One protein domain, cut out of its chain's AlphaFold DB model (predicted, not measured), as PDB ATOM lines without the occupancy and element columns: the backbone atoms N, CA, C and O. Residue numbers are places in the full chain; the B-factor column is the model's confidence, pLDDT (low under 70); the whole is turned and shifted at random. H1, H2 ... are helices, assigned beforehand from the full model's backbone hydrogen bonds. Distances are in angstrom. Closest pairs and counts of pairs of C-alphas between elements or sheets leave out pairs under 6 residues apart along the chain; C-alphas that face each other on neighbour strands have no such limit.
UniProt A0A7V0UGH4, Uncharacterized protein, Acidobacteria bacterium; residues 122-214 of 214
ATOM      1  N   PRO A 122     -10.200 -18.564  11.770       85.50
ATOM      2  CA  PRO A 122     -10.471 -19.494  10.675       85.50
ATOM      3  C   PRO A 122     -11.032 -18.807   9.418       85.50
ATOM      4  O   PRO A 122     -10.738 -19.239   8.306       85.50
ATOM      5  N   ARG A 123     -11.780 -17.700   9.554       86.19
ATOM      6  CA  ARG A 123     -12.304 -16.946   8.395       86.19
ATOM      7  C   ARG A 123     -11.184 -16.280   7.602       86.19
ATOM      8  O   ARG A 123     -11.237 -16.220   6.376       86.19
ATOM      9  N   PHE A 124     -10.171 -15.772   8.298       85.81
ATOM     10  CA  PHE A 124      -8.977 -15.218   7.670       85.81
ATOM     11  C   PHE A 124      -8.200 -16.307   6.914       85.81
ATOM     12  O   PHE A 124      -7.832 -16.107   5.755       85.81
ATOM     13  N   ALA A 125      -8.048 -17.488   7.519       85.44
ATOM     14  CA  ALA A 125      -7.414 -18.642   6.886       85.44
ATOM     15  C   ALA A 125      -8.128 -19.076   5.592       85.44
ATOM     16  O   ALA A 125      -7.476 -19.312   4.576       85.44
ATOM     17  N   GLU A 126      -9.464 -19.146   5.602       86.50
ATOM     18  CA  GLU A 126     -10.269 -19.477   4.417       86.50
ATOM     19  C   GLU A 126     -10.070 -18.475   3.275       86.50
ATOM     20  O   GLU A 126      -9.897 -18.878   2.123       86.50
ATOM     21  N   ARG A 127     -10.026 -17.172   3.581       86.25
ATOM     22  CA  ARG A 127      -9.774 -16.132   2.571       86.25
ATOM     23  C   ARG A 127      -8.395 -16.276   1.942       86.25
ATOM     24  O   ARG A 127      -8.294 -16.203   0.722       86.25
ATOM     25  N   LEU A 128      -7.350 -16.498   2.743       87.38
ATOM     26  CA  LEU A 128      -6.005 -16.688   2.196       87.38
ATOM     27  C   LEU A 128      -5.911 -17.971   1.360       87.38
ATOM     28  O   LEU A 128      -5.313 -17.950   0.288       87.38
ATOM     29  N   ARG A 129      -6.559 -19.060   1.791       85.75
ATOM     30  CA  ARG A 129      -6.653 -20.304   1.005       85.75
ATOM     31  C   ARG A 129      -7.352 -20.091  -0.339       85.75
ATOM     32  O   ARG A 129      -6.927 -20.673  -1.325       85.75
ATOM     33  N   ALA A 130      -8.364 -19.225  -0.404       86.19
ATOM     34  CA  ALA A 130      -9.051 -18.885  -1.654       86.19
ATOM     35  C   ALA A 130      -8.218 -18.013  -2.616       86.19
ATOM     36  O   ALA A 130      -8.613 -17.829  -3.770       86.19
ATOM     37  N   LEU A 131      -7.109 -17.432  -2.148       83.69
ATOM     38  CA  LEU A 131      -6.182 -16.640  -2.960       83.69
ATOM     39  C   LEU A 131      -4.943 -17.430  -3.397       83.69
ATOM     40  O   LEU A 131      -4.207 -16.967  -4.266       83.69
ATOM     41  N   LEU A 132      -4.694 -18.587  -2.787       83.25
ATOM     42  CA  LEU A 132      -3.514 -19.397  -3.054       83.25
ATOM     43  C   LEU A 132      -3.727 -20.374  -4.218       83.25
ATOM     44  O   LEU A 132      -4.848 -20.840  -4.438       83.25
ATOM     45  N   PRO A 133      -2.646 -20.740  -4.928       76.38
ATOM     46  CA  PRO A 133      -2.666 -21.883  -5.828       76.38
ATOM     47  C   PRO A 133      -3.045 -23.168  -5.067       76.38
ATOM     48  O   PRO A 133      -2.614 -23.338  -3.918       76.38
ATOM     49  N   PRO A 134      -3.805 -24.090  -5.690       71.06
ATOM     50  CA  PRO A 134      -4.058 -25.404  -5.105       71.06
ATOM     51  C   PRO A 134      -2.728 -26.121  -4.810       71.06
ATOM     52  O   PRO A 134      -1.744 -25.924  -5.518       71.06
ATOM     53  N   ASP A 135      -2.702 -26.916  -3.739       70.44
ATOM     54  CA  ASP A 135      -1.557 -27.732  -3.292       70.44
ATOM     55  C   ASP A 135      -0.352 -26.983  -2.686       70.44
ATOM     56  O   ASP A 135       0.725 -27.557  -2.525       70.44
ATOM     57  N   THR A 136      -0.524 -25.723  -2.268       77.38
ATOM     58  CA  THR A 136       0.522 -24.953  -1.565       77.38
ATOM     59  C   THR A 136       0.148 -24.635  -0.116       77.38
ATOM     60  O   THR A 136      -1.022 -24.418   0.210       77.38
ATOM     61  N   THR A 137       1.136 -24.612   0.791       81.94
ATOM     62  CA  THR A 137       0.904 -24.232   2.195       81.94
ATOM     63  C   THR A 137       1.117 -22.731   2.402       81.94
ATOM     64  O   THR A 137       2.015 -22.121   1.823       81.94
ATOM     65  N   LEU A 138       0.311 -22.120   3.283       82.88
ATOM     66  CA  LEU A 138       0.439 -20.701   3.652       82.88
ATOM     67  C   LEU A 138       1.841 -20.362   4.164       82.88
ATOM     68  O   LEU A 138       2.387 -19.313   3.824       82.88
ATOM     69  N   ARG A 139       2.428 -21.281   4.935       81.44
ATOM     70  CA  ARG A 139       3.771 -21.168   5.502       81.44
ATOM     71  C   ARG A 139       4.834 -21.083   4.411       81.44
ATOM     72  O   ARG A 139       5.662 -20.170   4.428       81.44
ATOM     73  N   ASP A 140       4.781 -21.982   3.432       83.75
ATOM     74  CA  ASP A 140       5.751 -22.010   2.337       83.75
ATOM     75  C   ASP A 140       5.579 -20.804   1.415       83.75
ATOM     76  O   ASP A 140       6.562 -20.218   0.962       83.75
ATOM     77  N   CYS A 141       4.344 -20.369   1.166       85.44
ATOM     78  CA  CYS A 141       4.067 -19.198   0.339       85.44
ATOM     79  C   CYS A 141       4.501 -17.891   1.009       85.44
ATOM     80  O   CYS A 141       5.117 -17.061   0.344       85.44
ATOM     81  N   ALA A 142       4.272 -17.733   2.314       86.69
ATOM     82  CA  ALA A 142       4.704 -16.564   3.082       86.69
ATOM     83  C   ALA A 142       6.227 -16.516   3.301       86.69
ATOM     84  O   ALA A 142       6.786 -15.477   3.671       86.69
ATOM     85  N   ALA A 143       6.932 -17.622   3.051       84.94
ATOM     86  CA  ALA A 143       8.371 -17.684   3.213       84.94
ATOM     87  C   ALA A 143       9.094 -16.695   2.288       84.94
ATOM     88  O   ALA A 143       9.021 -16.784   1.066       84.94
ATOM     89  N   GLY A 144       9.853 -15.783   2.895       84.56
ATOM     90  CA  GLY A 144      10.747 -14.873   2.179       84.56
ATOM     91  C   GLY A 144      10.254 -13.430   2.157       84.56
ATOM     92  O   GLY A 144      11.086 -12.528   2.053       84.56
ATOM     93  N   PHE A 145       8.950 -13.219   2.346       87.25
ATOM     94  CA  PHE A 145       8.334 -11.898   2.440       87.25
ATOM     95  C   PHE A 145       8.777 -11.147   3.698       87.25
ATOM     96  O   PHE A 145       9.098 -11.751   4.724       87.25
ATOM     97  N   LYS A 146       8.811  -9.812   3.608       80.62
ATOM     98  CA  LYS A 146       9.257  -8.946   4.710       80.62
ATOM     99  C   LYS A 146       8.170  -8.727   5.764       80.62
ATOM    100  O   LYS A 146       8.497  -8.437   6.908       80.62
ATOM    101  N   ASN A 147       6.898  -8.800   5.374       84.25
ATOM    102  CA  ASN A 147       5.741  -8.616   6.247       84.25
ATOM    103  C   ASN A 147       4.457  -9.174   5.602       84.25
ATOM    104  O   ASN A 147       4.448  -9.547   4.424       84.25
ATOM    105  N   GLN A 148       3.376  -9.186   6.387       84.44
ATOM    106  CA  GLN A 148       2.058  -9.688   5.994       84.44
ATOM    107  C   GLN A 148       1.465  -8.938   4.806       84.44
ATOM    108  O   GLN A 148       1.070  -9.568   3.825       84.44
ATOM    109  N   GLY A 149       1.469  -7.606   4.867       87.81
ATOM    110  CA  GLY A 149       0.885  -6.768   3.827       87.81
ATOM    111  C   GLY A 149       1.503  -7.040   2.459       87.81
ATOM    112  O   GLY A 149       0.778  -7.199   1.484       87.81
ATOM    113  N   GLN A 150       2.830  -7.204   2.387       89.12
ATOM    114  CA  GLN A 150       3.527  -7.528   1.139       89.12
ATOM    115  C   GLN A 150       3.128  -8.908   0.590       89.12
ATOM    116  O   GLN A 150       2.948  -9.056  -0.618       89.12
ATOM    117  N   PHE A 151       2.980  -9.913   1.459       91.12
ATOM    118  CA  PHE A 151       2.543 -11.255   1.064       91.12
ATOM    119  C   PHE A 151       1.096 -11.255   0.552       91.12
ATOM    120  O   PHE A 151       0.821 -11.771  -0.529       91.12
ATOM    121  N   ILE A 152       0.172 -10.635   1.286       91.31
ATOM    122  CA  ILE A 152      -1.245 -10.597   0.900       91.31
ATOM    123  C   ILE A 152      -1.445  -9.728  -0.348       91.31
ATOM    124  O   ILE A 152      -2.225 -10.091  -1.226       91.31
ATOM    125  N   ALA A 153      -0.705  -8.625  -0.485       92.50
ATOM    126  CA  ALA A 153      -0.728  -7.816  -1.699       92.50
ATOM    127  C   ALA A 153      -0.246  -8.630  -2.907       92.50
ATOM    128  O   ALA A 153      -0.890  -8.613  -3.949       92.50
ATOM    129  N   ALA A 154       0.829  -9.411  -2.763       93.00
ATOM    130  CA  ALA A 154       1.305 -10.300  -3.820       93.00
ATOM    131  C   ALA A 154       0.241 -11.319  -4.272       93.00
ATOM    132  O   ALA A 154       0.092 -11.557  -5.473       93.00
ATOM    133  N   LEU A 155      -0.535 -11.878  -3.336       93.06
ATOM    134  CA  LEU A 155      -1.660 -12.764  -3.655       93.06
ATOM    135  C   LEU A 155      -2.757 -12.043  -4.452       93.06
ATOM    136  O   LEU A 155      -3.235 -12.561  -5.462       93.06
ATOM    137  N   HIS A 156      -3.126 -10.827  -4.039       94.00
ATOM    138  CA  HIS A 156      -4.113 -10.022  -4.765       94.00
ATOM    139  C   HIS A 156      -3.625  -9.634  -6.161       94.00
ATOM    140  O   HIS A 156      -4.382  -9.774  -7.115       94.00
ATOM    141  N   VAL A 157      -2.357  -9.249  -6.328       94.12
ATOM    142  CA  VAL A 157      -1.777  -8.974  -7.656       94.12
ATOM    143  C   VAL A 157      -1.822 -10.210  -8.551       94.12
ATOM    144  O   VAL A 157      -2.230 -10.112  -9.710       94.12
ATOM    145  N   SER A 158      -1.426 -11.371  -8.021       93.12
ATOM    146  CA  SER A 158      -1.469 -12.641  -8.754       93.12
ATOM    147  C   SER A 158      -2.877 -12.927  -9.277       93.12
ATOM    148  O   SER A 158      -3.035 -13.249 -10.453       93.12
ATOM    149  N   LYS A 159      -3.902 -12.708  -8.448       91.12
ATOM    150  CA  LYS A 159      -5.309 -12.884  -8.819       91.12
ATOM    151  C   LYS A 159      -5.819 -11.822  -9.799       91.12
ATOM    152  O   LYS A 159      -6.460 -12.172 -10.783       91.12
ATOM    153  N   ASN A 160      -5.543 -10.543  -9.549       92.56
ATOM    154  CA  ASN A 160      -6.082  -9.430 -10.338       92.56
ATOM    155  C   ASN A 160      -5.500  -9.401 -11.755       92.56
ATOM    156  O   ASN A 160      -6.216  -9.165 -12.725       92.56
ATOM    157  N   LEU A 161      -4.192  -9.645 -11.872       90.50
ATOM    158  CA  LEU A 161      -3.474  -9.621 -13.145       90.50
ATOM    159  C   LEU A 161      -3.273 -11.012 -13.749       90.50
ATOM    160  O   LEU A 161      -2.676 -11.122 -14.822       90.50
ATOM    161  N   ASN A 162      -3.765 -12.059 -13.084       90.62
ATOM    162  CA  ASN A 162      -3.615 -13.453 -13.493       90.62
ATOM    163  C   ASN A 162      -2.141 -13.837 -13.749       90.62
ATOM    164  O   ASN A 162      -1.815 -14.527 -14.716       90.62
ATOM    165  N   ILE A 163      -1.243 -13.325 -12.901       89.38
ATOM    166  CA  ILE A 163       0.203 -13.581 -12.946       89.38
ATOM    167  C   ILE A 163       0.506 -14.770 -12.028       89.38
ATOM    168  O   ILE A 163       0.001 -14.788 -10.902       89.38
ATOM    169  N   PRO A 164       1.354 -15.733 -12.432       90.81
ATOM    170  CA  PRO A 164       1.750 -16.830 -11.554       90.81
ATOM    171  C   PRO A 164       2.401 -16.325 -10.258       90.81
ATOM    172  O   PRO A 164       3.408 -15.609 -10.297       90.81
ATOM    173  N   PHE A 165       1.849 -16.718  -9.106       90.94
ATOM    174  CA  PHE A 165       2.337 -16.281  -7.792       90.94
ATOM    175  C   PHE A 165       3.816 -16.626  -7.573       90.94
ATOM    176  O   PHE A 165       4.551 -15.813  -7.022       90.94
ATOM    177  N   ASP A 166       4.288 -17.773  -8.065       90.81
ATOM    178  CA  ASP A 166       5.680 -18.213  -7.888       90.81
ATOM    179  C   ASP A 166       6.692 -17.272  -8.556       90.81
ATOM    180  O   ASP A 166       7.753 -16.974  -7.996       90.81
ATOM    181  N   GLN A 167       6.349 -16.741  -9.735       91.38
ATOM    182  CA  GLN A 167       7.183 -15.765 -10.439       91.38
ATOM    183  C   GLN A 167       7.234 -14.446  -9.669       91.38
ATOM    184  O   GLN A 167       8.304 -13.861  -9.484       91.38
ATOM    185  N   LEU A 168       6.079 -14.012  -9.162       91.88
ATOM    186  CA  LEU A 168       5.959 -12.790  -8.380       91.88
ATOM    187  C   LEU A 168       6.718 -12.913  -7.049       91.88
ATOM    188  O   LEU A 168       7.518 -12.046  -6.707       91.88
ATOM    189  N   LYS A 169       6.569 -14.038  -6.345       91.12
ATOM    190  CA  LYS A 169       7.317 -14.361  -5.124       91.12
ATOM    191  C   LYS A 169       8.822 -14.333  -5.368       91.12
ATOM    192  O   LYS A 169       9.547 -13.726  -4.580       91.12
ATOM    193  N   THR A 170       9.294 -14.930  -6.461       92.38
ATOM    194  CA  THR A 170      10.722 -14.934  -6.817       92.38
ATOM    195  C   THR A 170      11.258 -13.511  -6.974       92.38
ATOM    196  O   THR A 170      12.293 -13.175  -6.398       92.38
ATOM    197  N   ARG A 171      10.520 -12.640  -7.673       92.69
ATOM    198  CA  ARG A 171      10.900 -11.230  -7.851       92.69
ATOM    199  C   ARG A 171      10.853 -10.407  -6.567       92.69
ATOM    200  O   ARG A 171      11.649  -9.488  -6.422       92.69
ATOM    201  N   LEU A 172       9.965 -10.732  -5.631       91.00
ATOM    202  CA  LEU A 172       9.801  -9.979  -4.381       91.00
ATOM    203  C   LEU A 172      10.693 -10.455  -3.232       91.00
ATOM    204  O   LEU A 172      10.879  -9.712  -2.267       91.00
ATOM    205  N   THR A 173      11.203 -11.688  -3.294       89.88
ATOM    206  CA  THR A 173      11.891 -12.334  -2.160       89.88
ATOM    207  C   THR A 173      13.270 -12.908  -2.489       89.88
ATOM    208  O   THR A 173      13.981 -13.298  -1.564       89.88
ATOM    209  N   GLY A 174      13.658 -12.951  -3.769       85.94
ATOM    210  CA  GLY A 174      14.983 -13.399  -4.206       85.94
ATOM    211  C   GLY A 174      16.107 -12.398  -3.912       85.94
ATOM    212  O   GLY A 174      15.868 -11.307  -3.396       85.94
ATOM    213  N   ASP A 175      17.339 -12.758  -4.286       84.12
ATOM    214  CA  ASP A 175      18.557 -11.983  -3.985       84.12
ATOM    215  C   ASP A 175      18.534 -10.553  -4.556       84.12
ATOM    216  O   ASP A 175      19.060  -9.627  -3.945       84.12
ATOM    217  N   ASN A 176      17.853 -10.361  -5.692       84.81
ATOM    218  CA  ASN A 176      17.600  -9.059  -6.312       84.81
ATOM    219  C   ASN A 176      16.122  -8.671  -6.166       84.81
ATOM    220  O   ASN A 176      15.436  -8.424  -7.159       84.81
ATOM    221  N   SER A 177      15.607  -8.694  -4.932       88.88
ATOM    222  CA  SER A 177      14.199  -8.388  -4.673       88.88
ATOM    223  C   SER A 177      13.841  -6.971  -5.132       88.88
ATOM    224  O   SER A 177      14.444  -6.007  -4.651       88.88
ATOM    225  N   VAL A 178      12.836  -6.845  -5.994       91.06
ATOM    226  CA  VAL A 178      12.321  -5.559  -6.492       91.06
ATOM    227  C   VAL A 178      11.027  -5.153  -5.776       91.06
ATOM    228  O   VAL A 178      10.466  -5.908  -4.976       91.06
ATOM    229  N   SER A 179      10.555  -3.930  -6.033       91.06
ATOM    230  CA  SER A 179       9.259  -3.458  -5.527       91.06
ATOM    231  C   SER A 179       8.080  -4.182  -6.197       91.06
ATOM    232  O   SER A 179       8.228  -4.761  -7.272       91.06
ATOM    233  N   LEU A 180       6.885  -4.132  -5.591       89.44
ATOM    234  CA  LEU A 180       5.685  -4.768  -6.156       89.44
ATOM    235  C   LEU A 180       5.316  -4.213  -7.537       89.44
ATOM    236  O   LEU A 180       5.070  -4.990  -8.456       89.44
ATOM    237  N   GLY A 181       5.342  -2.889  -7.708       92.50
ATOM    238  CA  GLY A 181       5.089  -2.253  -9.004       92.50
ATOM    239  C   GLY A 181       6.123  -2.637 -10.065       92.50
ATOM    240  O   GLY A 181       5.774  -2.892 -11.216       92.50
ATOM    241  N   GLU A 182       7.392  -2.758  -9.680       91.62
ATOM    242  CA  GLU A 182       8.461  -3.171 -10.591       91.62
ATOM    243  C   GLU A 182       8.349  -4.646 -10.992       91.62
ATOM    244  O   GLU A 182       8.390  -4.951 -12.182       91.62
ATOM    245  N   ALA A 183       8.070  -5.545 -10.041       93.38
ATOM    246  CA  ALA A 183       7.804  -6.955 -10.332       93.38
ATOM    247  C   ALA A 183       6.631  -7.123 -11.316       93.38
ATOM    248  O   ALA A 183       6.697  -7.946 -12.230       93.38
ATOM    249  N   ILE A 184       5.568  -6.322 -11.165       93.06
ATOM    250  CA  ILE A 184       4.430  -6.320 -12.094       93.06
ATOM    251  C   ILE A 184       4.877  -5.916 -13.498       93.06
ATOM    252  O   ILE A 184       4.505  -6.589 -14.453       93.06
ATOM    253  N   ARG A 185       5.683  -4.859 -13.647       93.62
ATOM    254  CA  ARG A 185       6.175  -4.417 -14.966       93.62
ATOM    255  C   ARG A 185       7.007  -5.486 -15.664       93.62
ATOM    256  O   ARG A 185       6.913  -5.643 -16.876       93.62
ATOM    257  N   GLU A 186       7.830  -6.204 -14.912       91.62
ATOM    258  CA  GLU A 186       8.703  -7.237 -15.466       91.62
ATOM    259  C   GLU A 186       7.929  -8.487 -15.899       91.62
ATOM    260  O   GLU A 186       8.278  -9.104 -16.902       91.62
ATOM    261  N   LEU A 187       6.874  -8.854 -15.164       91.19
ATOM    262  CA  LEU A 187       6.037 -10.021 -15.468       91.19
ATOM    263  C   LEU A 187       4.881  -9.698 -16.429       91.19
ATOM    264  O   LEU A 187       4.367 -10.586 -17.108       91.19
ATOM    265  N   ARG A 188       4.478  -8.427 -16.515       90.00
ATOM    266  CA  ARG A 188       3.479  -7.896 -17.451       90.00
ATOM    267  C   ARG A 188       4.040  -6.666 -18.169       90.00
ATOM    268  O   ARG A 188       3.638  -5.543 -17.861       90.00
ATOM    269  N   PRO A 189       4.899  -6.868 -19.186       88.06
ATOM    270  CA  PRO A 189       5.483  -5.770 -19.960       88.06
ATOM    271  C   PRO A 189       4.448  -4.962 -20.766       88.06
ATOM    272  O   PRO A 189       4.757  -3.882 -21.256       88.06
ATOM    273  N   GLU A 190       3.216  -5.465 -20.896       88.56
ATOM    274  CA  GLU A 190       2.081  -4.751 -21.496       88.56
ATOM    275  C   GLU A 190       1.618  -3.545 -20.661       88.56
ATOM    276  O   GLU A 190       1.028  -2.606 -21.198       88.56
ATOM    277  N   LEU A 191       1.847  -3.570 -19.341       87.75
ATOM    278  CA  LEU A 191       1.441  -2.496 -18.443       87.75
ATOM    279  C   LEU A 191       2.519  -1.415 -18.396       87.75
ATOM    280  O   LEU A 191       3.696  -1.680 -18.153       87.75
ATOM    281  N   ASN A 192       2.096  -0.163 -18.567       90.44
ATOM    282  CA  ASN A 192       2.974   0.968 -18.304       90.44
ATOM    283  C   ASN A 192       3.239   1.113 -16.792       90.44
ATOM    284  O   ASN A 192       2.528   0.560 -15.950       90.44
ATOM    285  N   GLU A 193       4.269   1.879 -16.438       88.88
ATOM    286  CA  GLU A 193       4.702   2.037 -15.046       88.88
ATOM    287  C   GLU A 193       3.601   2.580 -14.129       88.88
ATOM    288  O   GLU A 193       3.430   2.104 -13.009       88.88
ATOM    289  N   GLN A 194       2.804   3.532 -14.614       89.69
ATOM    290  CA  GLN A 194       1.703   4.104 -13.843       89.69
ATOM    291  C   GLN A 194       0.623   3.066 -13.533       89.69
ATOM    292  O   GLN A 194       0.153   3.000 -12.400       89.69
ATOM    293  N   ALA A 195       0.243   2.243 -14.511       90.38
ATOM    294  CA  ALA A 195      -0.749   1.190 -14.337       90.38
ATOM    295  C   ALA A 195      -0.240   0.092 -13.396       90.38
ATOM    296  O   ALA A 195      -0.980  -0.342 -12.518       90.38
ATOM    297  N   ALA A 196       1.029  -0.303 -13.526       90.81
ATOM    298  CA  ALA A 196       1.650  -1.271 -12.626       90.81
ATOM    299  C   ALA A 196       1.693  -0.761 -11.175       90.81
ATOM    300  O   ALA A 196       1.311  -1.480 -10.253       90.81
ATOM    301  N   ASN A 197       2.074   0.504 -10.971       90.06
ATOM    302  CA  ASN A 197       2.089   1.130  -9.648       90.06
ATOM    303  C   ASN A 197       0.673   1.322  -9.084       90.06
ATOM    304  O   ASN A 197       0.451   1.126  -7.890       90.06
ATOM    305  N   ALA A 198      -0.298   1.676  -9.929       92.56
ATOM    306  CA  ALA A 198      -1.696   1.780  -9.524       92.56
ATOM    307  C   ALA A 198      -2.257   0.420  -9.089       92.56
ATOM    308  O   ALA A 198      -2.999   0.355  -8.110       92.56
ATOM    309  N   GLU A 199      -1.894  -0.661  -9.780       93.12
ATOM    310  CA  GLU A 199      -2.326  -2.006  -9.415       93.12
ATOM    311  C   GLU A 199      -1.640  -2.510  -8.143       93.12
ATOM    312  O   GLU A 199      -2.311  -3.045  -7.264       93.12
ATOM    313  N   ALA A 200      -0.340  -2.247  -7.975       91.44
ATOM    314  CA  ALA A 200       0.354  -2.502  -6.714       91.44
ATOM    315  C   ALA A 200      -0.338  -1.784  -5.541       91.44
ATOM    316  O   ALA A 200      -0.671  -2.414  -4.540       91.44
ATOM    317  N   ALA A 201      -0.655  -0.494  -5.696       91.56
ATOM    318  CA  ALA A 201      -1.349   0.283  -4.670       91.56
ATOM    319  C   ALA A 201      -2.773  -0.233  -4.386       91.56
ATOM    320  O   ALA A 201      -3.251  -0.162  -3.254       91.56
ATOM    321  N   ARG A 202      -3.479  -0.753  -5.400       93.31
ATOM    322  CA  ARG A 202      -4.782  -1.411  -5.206       93.31
ATOM    323  C   ARG A 202      -4.636  -2.693  -4.397       93.31
ATOM    324  O   ARG A 202      -5.388  -2.879  -3.444       93.31
ATOM    325  N   ALA A 203      -3.661  -3.529  -4.727       93.75
ATOM    326  CA  ALA A 203      -3.409  -4.772  -4.014       93.75
ATOM    327  C   ALA A 203      -2.973  -4.539  -2.559       93.75
ATOM    328  O   ALA A 203      -3.394  -5.273  -1.670       93.75
ATOM    329  N   GLU A 204      -2.199  -3.487  -2.287       89.75
ATOM    330  CA  GLU A 204      -1.855  -3.066  -0.921       89.75
ATOM    331  C   GLU A 204      -3.091  -2.642  -0.117       89.75
ATOM    332  O   GLU A 204      -3.234  -3.018   1.047       89.75
ATOM    333  N   LYS A 205      -4.033  -1.918  -0.736       93.06
ATOM    334  CA  LYS A 205      -5.317  -1.586  -0.095       93.06
ATOM    335  C   LYS A 205      -6.148  -2.834   0.186       93.06
ATOM    336  O   LYS A 205      -6.636  -2.998   1.300       93.06
ATOM    337  N   GLN A 206      -6.256  -3.743  -0.783       91.88
ATOM    338  CA  GLN A 206      -6.957  -5.018  -0.603       91.88
ATOM    339  C   GLN A 206      -6.309  -5.872   0.494       91.88
ATOM    340  O   GLN A 206      -7.009  -6.527   1.269       91.88
ATOM    341  N   ALA A 207      -4.979  -5.850   0.599       90.00
ATOM    342  CA  ALA A 207      -4.255  -6.498   1.679       90.00
ATOM    343  C   ALA A 207      -4.630  -5.899   3.037       90.00
ATOM    344  O   ALA A 207      -5.027  -6.646   3.929       90.00
ATOM    345  N   ALA A 208      -4.614  -4.570   3.166       87.44
ATOM    346  CA  ALA A 208      -5.023  -3.885   4.390       87.44
ATOM    347  C   ALA A 208      -6.480  -4.192   4.780       87.44
ATOM    348  O   ALA A 208      -6.769  -4.422   5.949       87.44
ATOM    349  N   GLU A 209      -7.403  -4.264   3.819       87.69
ATOM    350  CA  GLU A 209      -8.797  -4.655   4.073       87.69
ATOM    351  C   GLU A 209      -8.910  -6.114   4.532       87.69
ATOM    352  O   GLU A 209      -9.635  -6.421   5.482       87.69
ATOM    353  N   THR A 210      -8.160  -7.019   3.897       85.19
ATOM    354  CA  THR A 210      -8.099  -8.437   4.287       85.19
ATOM    355  C   THR A 210      -7.542  -8.578   5.707       85.19
ATOM    356  O   THR A 210      -8.014  -9.407   6.487       85.19
ATOM    357  N   GLU A 211      -6.581  -7.730   6.072       80.12
ATOM    358  CA  GLU A 211      -6.031  -7.647   7.420       80.12
ATOM    359  C   GLU A 211      -6.997  -7.012   8.422       80.12
ATOM    360  O   GLU A 211      -7.060  -7.471   9.548       80.12
ATOM    361  N   GLN A 212      -7.758  -5.979   8.080       76.56
ATOM    362  CA  GLN A 212      -8.640  -5.307   9.047       76.56
ATOM    363  C   GLN A 212      -9.940  -6.069   9.305       76.56
ATOM    364  O   GLN A 212     -10.495  -6.005  10.397       76.56
ATOM    365  N   THR A 213     -10.434  -6.807   8.313       63.62
ATOM    366  CA  THR A 213     -11.703  -7.552   8.399       63.62
ATOM    367  C   THR A 213     -11.570  -8.914   9.095       63.62
ATOM    368  O   THR A 213     -12.391  -9.812   8.858       63.62
ATOM    369  N   SER A 214     -10.527  -9.075   9.915       55.91
ATOM    370  CA  SER A 214     -10.075 -10.333  10.511       55.91
ATOM    371  C   SER A 214      -9.874 -10.204  12.011       55.91
ATOM    372  O   SER A 214      -8.862  -9.582  12.401       55.91
TER     373      SER A 214
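What this domain is: This is residues 122 to 214 of the 214 residues of an uncharacterized protein of Acidobacteria bacterium (UniProt A0A7V0UGH4). One long helix, H6, runs along one side of the domain, and H3 and H5 pack on it, each crossing it steeply. H4 covers H3 and H5 away from H6, while the short helices H1 and H2 sit more loosely towards the end where H6 finishes. The printed part has 93 residues with six named helices, H1 to H6 in chain order, and no named strand; the class is all helix. It is compact, with a radius of gyration of the C-alphas of 12.5 A and spans of 38 by 25 by 22 A.

How they stand to each other: Start at H6, residues 193 to 212, which touches H3, residues 148 to 161, opposite ways at a steep tilt of 56 degrees; look at the closest C-alphas, Ala 153 and Ala 203, 4.7 A apart. With residues 193 to 200 alone, H6 touches H5, residues 180 to 187, at a steep tilt of 54 degrees, closest at the C-alphas of Gly 181 and Asn 197, 4.6 A. H4, residues 165 to 173, is apart from H6. It forms a helical hairpin with H3, whose residues 154 to 158 alone touch it, closest at the C-alphas of Ser 158 and Phe 165, 5.4 A. H4 also touches H5, closest at the C-alphas of Arg 171 and Ala 183, 5.8 A. H1, residues 122 to 129, and H2, residues 138 to 142, touch no helix. In all six helices every O i to N i+4 pair is within hydrogen-bond range.

Where its parts are: Find C-alpha 193 at (4.702, 2.037, -15.046); from there H6 runs 28.5 A to C-alpha 212 at (-8.640, -5.307, 9.047). H3 is 19.9 A long. H1 begins at C-alpha 122, (-10.471, -19.494, 10.675).

The domain as a whole: The farthest C-alphas, Pro 122 and Asn 192, are 37.9 A apart. The printed part has no cut and no long link. Confidence is low at residues 213 to 214.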